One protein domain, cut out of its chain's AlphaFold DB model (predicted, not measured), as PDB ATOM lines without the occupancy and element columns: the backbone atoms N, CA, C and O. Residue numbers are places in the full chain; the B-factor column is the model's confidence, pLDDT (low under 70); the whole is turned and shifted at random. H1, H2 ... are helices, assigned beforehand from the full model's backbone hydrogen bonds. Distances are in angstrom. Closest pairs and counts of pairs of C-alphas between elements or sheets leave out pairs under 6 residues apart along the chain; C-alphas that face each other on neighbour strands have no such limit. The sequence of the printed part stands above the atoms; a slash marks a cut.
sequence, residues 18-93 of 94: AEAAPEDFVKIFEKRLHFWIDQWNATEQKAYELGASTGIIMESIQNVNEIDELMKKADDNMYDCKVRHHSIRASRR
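This is residues 18 to 93 of the 94 residues of the protein "Diguanylate cyclase" of Clostridium sp. OM07-10AC (UniProt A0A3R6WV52). The chain folds as a loose, elongated S of three passes: H1 makes one side, the long link, residues 45 to 64, runs back between the two helices, and H2, the longest helix, makes the other side, with H1 and H2 apart. The printed part has 76 residues with two named helices, H1 then H2, and no named strand, and the class is all helix. It is loose, with a radius of gyration of the C-alphas of 15.7 A, and elongated, spanning 46 by 26 by 17 A.

H2, residues 65 to 91, and H1, residues 25 to 44, are apart, with no C-alpha of one within 8 A of the other. Every O i to N i+4 pair is within hydrogen-bond range in H1, and 22 of 23 are in H2.

H2 measures 40.4 A from first to last C-alpha and ends at C-alpha 91 (176.348, 161.769, 199.277). H1 measures 28.2 A and begins at C-alpha 25 (178.427, 144.507, 225.774).

The two C-alphas farthest apart, of Glu 19 and Arg 93, are 47.6 A apart. Residues 42 to 48, of which 42 to 44 belong to H1, stand free, as do residues 86 to 93, of which 86 to 91 belong to H2. The printed part has no cut; residues 90 to 93 have pLDDT under 70.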
ATOM      1  N   ALA A  18     184.525 143.427 237.521       84.44
ATOM      2  CA  ALA A  18     185.441 143.042 236.447       84.44
ATOM      3  C   ALA A  18     185.163 141.620 235.922       84.44
ATOM      4  O   ALA A  18     185.282 141.355 234.731       84.44
ATOM      5  N   GLU A  19     184.715 140.725 236.798       88.94
ATOM      6  CA  GLU A  19     184.437 139.317 236.508       88.94
ATOM      7  C   GLU A  19     183.078 139.096 235.826       88.94
ATOM      8  O   GLU A  19     182.813 138.009 235.316       88.94
ATOM      9  N   ALA A  20     182.200 140.103 235.838       90.62
ATOM     10  CA  ALA A  20     180.843 140.027 235.296       90.62
ATOM     11  C   ALA A  20     180.638 140.912 234.055       90.62
ATOM     12  O   ALA A  20     179.528 140.952 233.514       90.62
ATOM     13  N   ALA A  21     181.672 141.637 233.619       88.44
ATOM     14  CA  ALA A  21     181.614 142.505 232.451       88.44
ATOM     15  C   ALA A  21     181.472 141.663 231.163       88.44
ATOM     16  O   ALA A  21     182.344 140.842 230.873       88.44
ATOM     17  N   PRO A  22     180.400 141.834 230.366       89.62
ATOM     18  CA  PRO A  22     180.230 141.079 229.130       89.62
ATOM     19  C   PRO A  22     181.160 141.625 228.043       89.62
ATOM     20  O   PRO A  22     181.041 142.792 227.679       89.62
ATOM     21  N   GLU A  23     182.021 140.784 227.469       86.94
ATOM     22  CA  GLU A  23     182.998 141.185 226.439       86.94
ATOM     23  C   GLU A  23     182.344 141.914 225.247       86.94
ATOM     24  O   GLU A  23     182.808 142.965 224.811       86.94
ATOM     25  N   ASP A  24     181.191 141.426 224.788       92.00
ATOM     26  CA  ASP A  24     180.451 141.991 223.654       92.00
ATOM     27  C   ASP A  24     179.449 143.100 224.035       92.00
ATOM     28  O   ASP A  24     178.633 143.512 223.201       92.00
ATOM     29  N   PHE A  25     179.461 143.591 225.282       91.06
ATOM     30  CA  PHE A  25     178.427 144.507 225.774       91.06
ATOM     31  C   PHE A  25     178.269 145.746 224.890       91.06
ATOM     32  O   PHE A  25     177.151 146.061 224.487       91.06
ATOM     33  N   VAL A  26     179.379 146.407 224.543       91.88
ATOM     34  CA  VAL A  26     179.387 147.635 223.729       91.88
ATOM     35  C   VAL A  26     178.629 147.422 222.417       91.88
ATOM     36  O   VAL A  26     177.675 148.136 222.107       91.88
ATOM     37  N   LYS A  27     178.992 146.364 221.686       91.75
ATOM     38  CA  LYS A  27     178.408 146.020 220.387       91.75
ATOM     39  C   LYS A  27     176.943 145.602 220.501       91.75
ATOM     40  O   LYS A  27     176.130 145.934 219.640       91.75
ATOM     41  N   ILE A  28     176.595 144.840 221.538       93.75
ATOM     42  CA  ILE A  28     175.218 144.392 221.775       93.75
ATOM     43  C   ILE A  28     174.327 145.580 222.144       93.75
ATOM     44  O   ILE A  28     173.199 145.674 221.656       93.75
ATOM     45  N   PHE A  29     174.818 146.481 222.992       93.75
ATOM     46  CA  PHE A  29     174.072 147.648 223.440       93.75
ATOM     47  C   PHE A  29     173.805 148.614 222.287       93.75
ATOM     48  O   PHE A  29     172.654 148.997 222.083       93.75
ATOM     49  N   GLU A  30     174.826 148.923 221.483       93.88
ATOM     50  CA  GLU A  30     174.684 149.767 220.293       93.88
ATOM     51  C   GLU A  30     173.620 149.214 219.337       93.88
ATOM     52  O   GLU A  30     172.654 149.899 218.997       93.88
ATOM     53  N   LYS A  31     173.727 147.927 218.979       95.12
ATOM     54  CA  LYS A  31     172.747 147.263 218.107       95.12
ATOM     55  C   LYS A  31     171.331 147.322 218.665       95.12
ATOM     56  O   LYS A  31     170.385 147.532 217.913       95.12
ATOM     57  N   ARG A  32     171.172 147.116 219.974       96.06
ATOM     58  CA  ARG A  32     169.861 147.167 220.631       96.06
ATOM     59  C   ARG A  32     169.271 148.568 220.615       96.06
ATOM     60  O   ARG A  32     168.078 148.695 220.366       96.06
ATOM     61  N   LEU A  33     170.076 149.594 220.871       95.12
ATOM     62  CA  LEU A  33     169.617 150.979 220.842       95.12
ATOM     63  C   LEU A  33     169.091 151.347 219.452       95.12
ATOM     64  O   LEU A  33     167.962 151.817 219.334       95.12
ATOM     65  N   HIS A  34     169.865 151.055 218.407       94.81
ATOM     66  CA  HIS A  34     169.436 151.294 217.031       94.81
ATOM     67  C   HIS A  34     168.191 150.494 216.660       94.81
ATOM     68  O   HIS A  34     167.246 151.067 216.128       94.81
ATOM     69  N   PHE A  35     168.126 149.214 217.040       97.25
ATOM     70  CA  PHE A  35     166.929 148.401 216.832       97.25
ATOM     71  C   PHE A  35     165.677 149.047 217.444       97.25
ATOM     72  O   PHE A  35     164.641 149.106 216.790       97.25
ATOM     73  N   TRP A  36     165.756 149.559 218.675       97.00
ATOM     74  CA  TRP A  36     164.612 150.214 219.315       97.00
ATOM     75  C   TRP A  36     164.213 151.526 218.637       97.00
ATOM     76  O   TRP A  36     163.018 151.800 218.525       97.00
ATOM     77  N   ILE A  37     165.182 152.309 218.159       95.88
ATOM     78  CA  ILE A  37     164.914 153.521 217.372       95.88
ATOM     79  C   ILE A  37     164.201 153.156 216.063       95.88
ATOM     80  O   ILE A  37     163.179 153.758 215.736       95.88
ATOM     81  N   ASP A  38     164.673 152.128 215.359       95.75
ATOM     82  CA  ASP A  38     164.076 151.670 214.102       95.75
ATOM     83  C   ASP A  38     162.656 151.125 214.309       95.75
ATOM     84  O   ASP A  38     161.744 151.437 213.543       95.75
ATOM     85  N   GLN A  39     162.435 150.353 215.380       97.06
ATOM     86  CA  GLN A  39     161.097 149.887 215.759       97.06
ATOM     87  C   GLN A  39     160.153 151.053 216.060       97.06
ATOM     88  O   GLN A  39     158.988 151.023 215.657       97.06
ATOM     89  N   TRP A  40     160.641 152.096 216.735       96.75
ATOM     90  CA  TRP A  40     159.855 153.296 217.005       96.75
ATOM     91  C   TRP A  40     159.504 154.034 215.710       96.75
ATOM     92  O   TRP A  40     158.335 154.350 215.499       96.75
ATOM     93  N   ASN A  41     160.472 154.223 214.807       95.69
ATOM     94  CA  ASN A  41     160.248 154.833 213.493       95.69
ATOM     95  C   ASN A  41     159.171 154.081 212.693       95.69
ATOM     96  O   ASN A  41     158.257 154.703 212.150       95.69
ATOM     97  N   ALA A  42     159.236 152.745 212.677       94.81
ATOM     98  CA  ALA A  42     158.262 151.898 211.989       94.81
ATOM     99  C   ALA A  42     156.855 151.964 212.612       94.81
ATOM    100  O   ALA A  42     155.853 151.854 211.902       94.81
ATOM    101  N   THR A  43     156.773 152.138 213.933       95.56
ATOM    102  CA  THR A  43     155.502 152.139 214.674       95.56
ATOM    103  C   THR A  43     154.809 153.498 214.619       95.56
ATOM    104  O   THR A  43     153.620 153.575 214.326       95.56
ATOM    105  N   GLU A  44     155.543 154.577 214.886       93.44
ATOM    106  CA  GLU A  44     154.979 155.923 215.025       93.44
ATOM    107  C   GLU A  44     154.736 156.636 213.694       93.44
ATOM    108  O   GLU A  44     153.974 157.607 213.669       93.44
ATOM    109  N   GLN A  45     155.395 156.179 212.617       87.38
ATOM    110  CA  GLN A  45     155.221 156.644 211.234       87.38
ATOM    111  C   GLN A  45     155.157 158.177 211.115       87.38
ATOM    112  O   GLN A  45     154.301 158.744 210.431       87.38
ATOM    113  N   LYS A  46     156.051 158.876 211.826       93.00
ATOM    114  CA  LYS A  46     156.168 160.334 211.714       93.00
ATOM    115  C   LYS A  46     156.685 160.706 210.322       93.00
ATOM    116  O   LYS A  46     157.304 159.907 209.630       93.00
ATOM    117  N   ALA A  47     156.510 161.971 209.942       93.75
ATOM    118  CA  ALA A  47     157.049 162.520 208.692       93.75
ATOM    119  C   ALA A  47     158.595 162.592 208.648       93.75
ATOM    120  O   ALA A  47     159.161 163.121 207.694       93.75
ATOM    121  N   TYR A  48     159.276 162.113 209.690       89.69
ATOM    122  CA  TYR A  48     160.724 162.052 209.815       89.69
ATOM    123  C   TYR A  48     161.131 160.757 210.520       89.69
ATOM    124  O   TYR A  48     160.379 160.218 211.332       89.69
ATOM    125  N   GLU A  49     162.353 160.308 210.250       92.19
ATOM    126  CA  GLU A  49     162.987 159.202 210.963       92.19
ATOM    127  C   GLU A  49     163.926 159.744 212.040       92.19
ATOM    128  O   GLU A  49     164.712 160.670 211.805       92.19
ATOM    129  N   LEU A  50     163.859 159.151 213.226       92.69
ATOM    130  CA  LEU A  50     164.846 159.360 214.271       92.69
ATOM    131  C   LEU A  50     166.096 158.529 213.988       92.69
ATOM    132  O   LEU A  50     166.033 157.408 213.493       92.69
ATOM    133  N   GLY A  51     167.243 159.075 214.365       92.81
ATOM    134  CA  GLY A  51     168.509 158.362 214.396       92.81
ATOM    135  C   GLY A  51     169.376 158.924 215.509       92.81
ATOM    136  O   GLY A  51     169.190 160.067 215.924       92.81
ATOM    137  N   ALA A  52     170.333 158.131 215.975       93.25
ATOM    138  CA  ALA A  52     171.302 158.543 216.981       93.25
ATOM    139  C   ALA A  52     172.718 158.308 216.451       93.25
ATOM    140  O   ALA A  52     172.958 157.346 215.727       93.25
ATOM    141  N   SER A  53     173.646 159.199 216.792       95.00
ATOM    142  CA  SER A  53     175.079 158.902 216.688       95.00
ATOM    143  C   SER A  53     175.544 158.499 218.078       95.00
ATOM    144  O   SER A  53     175.181 159.156 219.050       95.00
ATOM    145  N   THR A  54     176.279 157.401 218.177       95.31
ATOM    146  CA  THR A  54     176.628 156.762 219.446       95.31
ATOM    147  C   THR A  54     178.135 156.658 219.579       95.31
ATOM    148  O   THR A  54     178.827 156.300 218.631       95.31
ATOM    149  N   GLY A  55     178.636 156.956 220.774       95.50
ATOM    150  CA  GLY A  55     179.990 156.633 221.195       95.50
ATOM    151  C   GLY A  55     179.906 155.835 222.485       95.50
ATOM    152  O   GLY A  55     179.535 156.367 223.527       95.50
ATOM    153  N   ILE A  56     180.154 154.530 222.399       94.50
ATOM    154  CA  ILE A  56     180.001 153.609 223.528       94.50
ATOM    155  C   ILE A  56     181.348 152.952 223.778       94.50
ATOM    156  O   ILE A  56     181.953 152.400 222.860       94.50
ATOM    157  N   ILE A  57     181.803 152.997 225.026       94.44
ATOM    158  CA  ILE A  57     183.036 152.351 225.462       94.44
ATOM    159  C   ILE A  57     182.818 151.648 226.797       94.44
ATOM    160  O   ILE A  57     181.935 152.015 227.575       94.44
ATOM    161  N   MET A  58     183.628 150.628 227.051       92.94
ATOM    162  CA  MET A  58     183.647 149.899 228.309       92.94
ATOM    163  C   MET A  58     185.101 149.596 228.649       92.94
ATOM    164  O   MET A  58     185.763 148.861 227.924       92.94
ATOM    165  N   GLU A  59     185.592 150.175 229.739       92.00
ATOM    166  CA  GLU A  59     186.950 149.956 230.236       92.00
ATOM    167  C   GLU A  59     186.908 149.775 231.759       92.00
ATOM    168  O   GLU A  59     185.993 150.255 232.435       92.00
ATOM    169  N   SER A  60     187.894 149.058 232.302       91.25
ATOM    170  CA  SER A  60     188.116 149.016 233.747       91.25
ATOM    171  C   SER A  60     188.760 150.328 234.183       91.25
ATOM    172  O   SER A  60     189.738 150.746 233.572       91.25
ATOM    173  N   ILE A  61     188.232 150.938 235.245       90.00
ATOM    174  CA  ILE A  61     188.798 152.144 235.851       90.00
ATOM    175  C   ILE A  61     189.398 151.821 237.221       90.00
ATOM    176  O   ILE A  61     188.830 151.031 237.980       90.00
ATOM    177  N   GLN A  62     190.534 152.429 237.546       89.50
ATOM    178  CA  GLN A  62     191.219 152.256 238.833       89.50
ATOM    179  C   GLN A  62     191.000 153.444 239.775       89.50
ATOM    180  O   GLN A  62     191.114 153.306 240.994       89.50
ATOM    181  N   ASN A  63     190.677 154.619 239.235       88.88
ATOM    182  CA  ASN A  63     190.385 155.818 240.014       88.88
ATOM    183  C   ASN A  63     189.382 156.741 239.300       88.88
ATOM    184  O   ASN A  63     189.008 156.527 238.152       88.88
ATOM    185  N   VAL A  64     188.937 157.778 240.014       85.25
ATOM    186  CA  VAL A  64     187.892 158.707 239.549       85.25
ATOM    187  C   VAL A  64     188.360 159.596 238.392       85.25
ATOM    188  O   VAL A  64     187.538 159.948 237.555       85.25
ATOM    189  N   ASN A  65     189.652 159.927 238.295       87.69
ATOM    190  CA  ASN A  65     190.154 160.805 237.229       87.69
ATOM    191  C   ASN A  65     190.064 160.136 235.848       87.69
ATOM    192  O   ASN A  65     189.905 160.813 234.837       87.69
ATOM    193  N   GLU A  66     190.095 158.803 235.805       90.88
ATOM    194  CA  GLU A  66     189.925 158.029 234.571       90.88
ATOM    195  C   GLU A  66     188.499 158.132 234.005       90.88
ATOM    196  O   GLU A  66     188.285 157.850 232.828       90.88
ATOM    197  N   ILE A  67     187.515 158.580 234.799       89.81
ATOM    198  CA  ILE A  67     186.141 158.787 234.319       89.81
ATOM    199  C   ILE A  67     186.093 159.920 233.293       89.81
ATOM    200  O   ILE A  67     185.400 159.785 232.287       89.81
ATOM    201  N   ASP A  68     186.835 161.009 233.503       90.62
ATOM    202  CA  ASP A  68     186.860 162.133 232.559       90.62
ATOM    203  C   ASP A  68     187.498 161.719 231.226       90.62
ATOM    204  O   ASP A  68     187.005 162.071 230.153       90.62
ATOM    205  N   GLU A  69     188.556 160.906 231.283       93.19
ATOM    206  CA  GLU A  69     189.188 160.328 230.094       93.19
ATOM    207  C   GLU A  69     188.240 159.373 229.359       93.19
ATOM    208  O   GLU A  69     188.142 159.421 228.132       93.19
ATOM    209  N   LEU A  70     187.499 158.544 230.102       93.69
ATOM    210  CA  LEU A  70     186.483 157.649 229.556       93.69
ATOM    211  C   LEU A  70     185.360 158.449 228.876       93.69
ATOM    212  O   LEU A  70     184.996 158.176 227.734       93.69
ATOM    213  N   MET A  71     184.846 159.490 229.530       91.94
ATOM    214  CA  MET A  71     183.822 160.352 228.939       91.94
ATOM    215  C   MET A  71     184.322 161.016 227.656       91.94
ATOM    216  O   MET A  71     183.607 161.007 226.656       91.94
ATOM    217  N   LYS A  72     185.564 161.511 227.644       94.12
ATOM    218  CA  LYS A  72     186.165 162.108 226.448       94.12
ATOM    219  C   LYS A  72     186.293 161.109 225.296       94.12
ATOM    220  O   LYS A  72     185.893 161.420 224.183       94.12
ATOM    221  N   LYS A  73     186.785 159.893 225.556       95.69
ATOM    222  CA  LYS A  73     186.868 158.830 224.538       95.69
ATOM    223  C   LYS A  73     185.491 158.474 223.966       95.69
ATOM    224  O   LYS A  73     185.365 158.205 222.772       95.69
ATOM    225  N   ALA A  74     184.459 158.434 224.812       95.00
ATOM    226  CA  ALA A  74     183.096 158.163 224.371       95.00
ATOM    227  C   ALA A  74     182.571 159.293 223.473       95.00
ATOM    228  O   ALA A  74     181.991 159.014 222.426       95.00
ATOM    229  N   ASP A  75     182.830 160.548 223.842       94.25
ATOM    230  CA  ASP A  75     182.463 161.722 223.050       94.25
ATOM    231  C   ASP A  75     183.178 161.753 221.687       94.25
ATOM    232  O   ASP A  75     182.523 161.871 220.651       94.25
ATOM    233  N   ASP A  76     184.494 161.513 221.664       96.00
ATOM    234  CA  ASP A  76     185.289 161.440 220.430       96.00
ATOM    235  C   ASP A  76     184.730 160.361 219.474       96.00
ATOM    236  O   ASP A  76     184.509 160.611 218.285       96.00
ATOM    237  N   ASN A  77     184.392 159.176 220.000       95.19
ATOM    238  CA  ASN A  77     183.774 158.099 219.216       95.19
ATOM    239  C   ASN A  77     182.385 158.482 218.673       95.19
ATOM    240  O   ASN A  77     182.036 158.136 217.538       95.19
ATOM    241  N   MET A  78     181.581 159.193 219.469       95.12
ATOM    242  CA  MET A  78     180.278 159.696 219.034       95.12
ATOM    243  C   MET A  78     180.445 160.719 217.907       95.12
ATOM    244  O   MET A  78     179.693 160.685 216.925       95.12
ATOM    245  N   TYR A  79     181.425 161.613 218.030       93.56
ATOM    246  CA  TYR A  79     181.721 162.624 217.027       93.56
ATOM    247  C   TYR A  79     182.137 161.984 215.697       93.56
ATOM    248  O   TYR A  79     181.575 162.322 214.653       93.56
ATOM    249  N   ASP A  80     183.014 160.980 215.724       94.19
ATOM    250  CA  ASP A  80     183.393 160.208 214.537       94.19
ATOM    251  C   ASP A  80     182.185 159.544 213.861       94.19
ATOM    252  O   ASP A  80     182.029 159.595 212.634       94.19
ATOM    253  N   CYS A  81     181.290 158.949 214.655       93.06
ATOM    254  CA  CYS A  81     180.038 158.373 214.168       93.06
ATOM    255  C   CYS A  81     179.157 159.441 213.490       93.06
ATOM    256  O   CYS A  81     178.681 159.254 212.366       93.06
ATOM    257  N   LYS A  82     179.018 160.613 214.121       91.44
ATOM    258  CA  LYS A  82     178.252 161.757 213.604       91.44
ATOM    259  C   LYS A  82     178.807 162.270 212.276       91.44
ATOM    260  O   LYS A  82     178.035 162.507 211.343       91.44
ATOM    261  N   VAL A  83     180.130 162.394 212.159       92.56
ATOM    262  CA  VAL A  83     180.807 162.818 210.924       92.56
ATOM    263  C   VAL A  83     180.546 161.821 209.792       92.56
ATOM    264  O   VAL A  83     180.174 162.236 208.691       92.56
ATOM    265  N   ARG A  84     180.650 160.510 210.057       88.12
ATOM    266  CA  ARG A  84     180.333 159.459 209.070       88.12
ATOM    267  C   ARG A  84     178.872 159.501 208.626       88.12
ATOM    268  O   ARG A  84     178.579 159.386 207.440       88.12
ATOM    269  N   HIS A  85     177.932 159.696 209.548       86.44
ATOM    270  CA  HIS A  85     176.521 159.835 209.189       86.44
ATOM    271  C   HIS A  85     176.260 161.073 208.329       86.44
ATOM    272  O   HIS A  85     175.480 161.011 207.375       86.44
ATOM    273  N   HIS A  86     176.911 162.193 208.644       82.75
ATOM    274  CA  HIS A  86     176.763 163.421 207.876       82.75
ATOM    275  C   HIS A  86     177.312 163.269 206.451       82.75
ATOM    276  O   HIS A  86     176.652 163.696 205.503       82.75
ATOM    277  N   SER A  87     178.468 162.621 206.277       74.94
ATOM    278  CA  SER A  87     179.040 162.381 204.947       74.94
ATOM    279  C   SER A  87     178.162 161.458 204.095       74.94
ATOM    280  O   SER A  87     177.877 161.789 202.946       74.94
ATOM    281  N   ILE A  88     177.631 160.372 204.670       74.56
ATOM    282  CA  ILE A  88     176.703 159.456 203.978       74.56
ATOM    283  C   ILE A  88     175.405 160.169 203.574       74.56
ATOM    284  O   ILE A  88     174.851 159.924 202.503       74.56
ATOM    285  N   ARG A  89     174.871 161.046 204.432       71.94
ATOM    286  CA  ARG A  89     173.654 161.811 204.116       71.94
ATOM    287  C   ARG A  89     173.900 162.845 203.022       71.94
ATOM    288  O   ARG A  89     173.010 163.048 202.201       71.94
ATOM    289  N   ALA A  90     175.073 163.479 203.011       67.44
ATOM    290  CA  ALA A  90     175.460 164.408 201.958       67.44
ATOM    291  C   ALA A  90     175.550 163.698 200.597       67.44
ATOM    292  O   ALA A  90     174.928 164.158 199.647       67.44
ATOM    293  N   SER A  91     176.191 162.525 200.530       64.81
ATOM    294  CA  SER A  91     176.348 161.769 199.277       64.81
ATOM    295  C   SER A  91     175.048 161.171 198.723       64.81
ATOM    296  O   SER A  91     175.011 160.756 197.575       64.81
ATOM    297  N   ARG A  92     173.981 161.056 199.528       61.12
ATOM    298  CA  ARG A  92     172.654 160.587 199.072       61.12
ATOM    299  C   ARG A  92     171.796 161.690 198.442       61.12
ATOM    300  O   ARG A  92     170.705 161.392 197.963       61.12
ATOM    301  N   ARG A  93     172.220 162.952 198.543       58.81
ATOM    302  CA  ARG A  93     171.501 164.119 198.006       58.81
ATOM    303  C   ARG A  93     172.043 164.585 196.649       58.81
ATOM    304  O   ARG A  93     171.453 165.498 196.077       58.81
TER     305      ARG A  93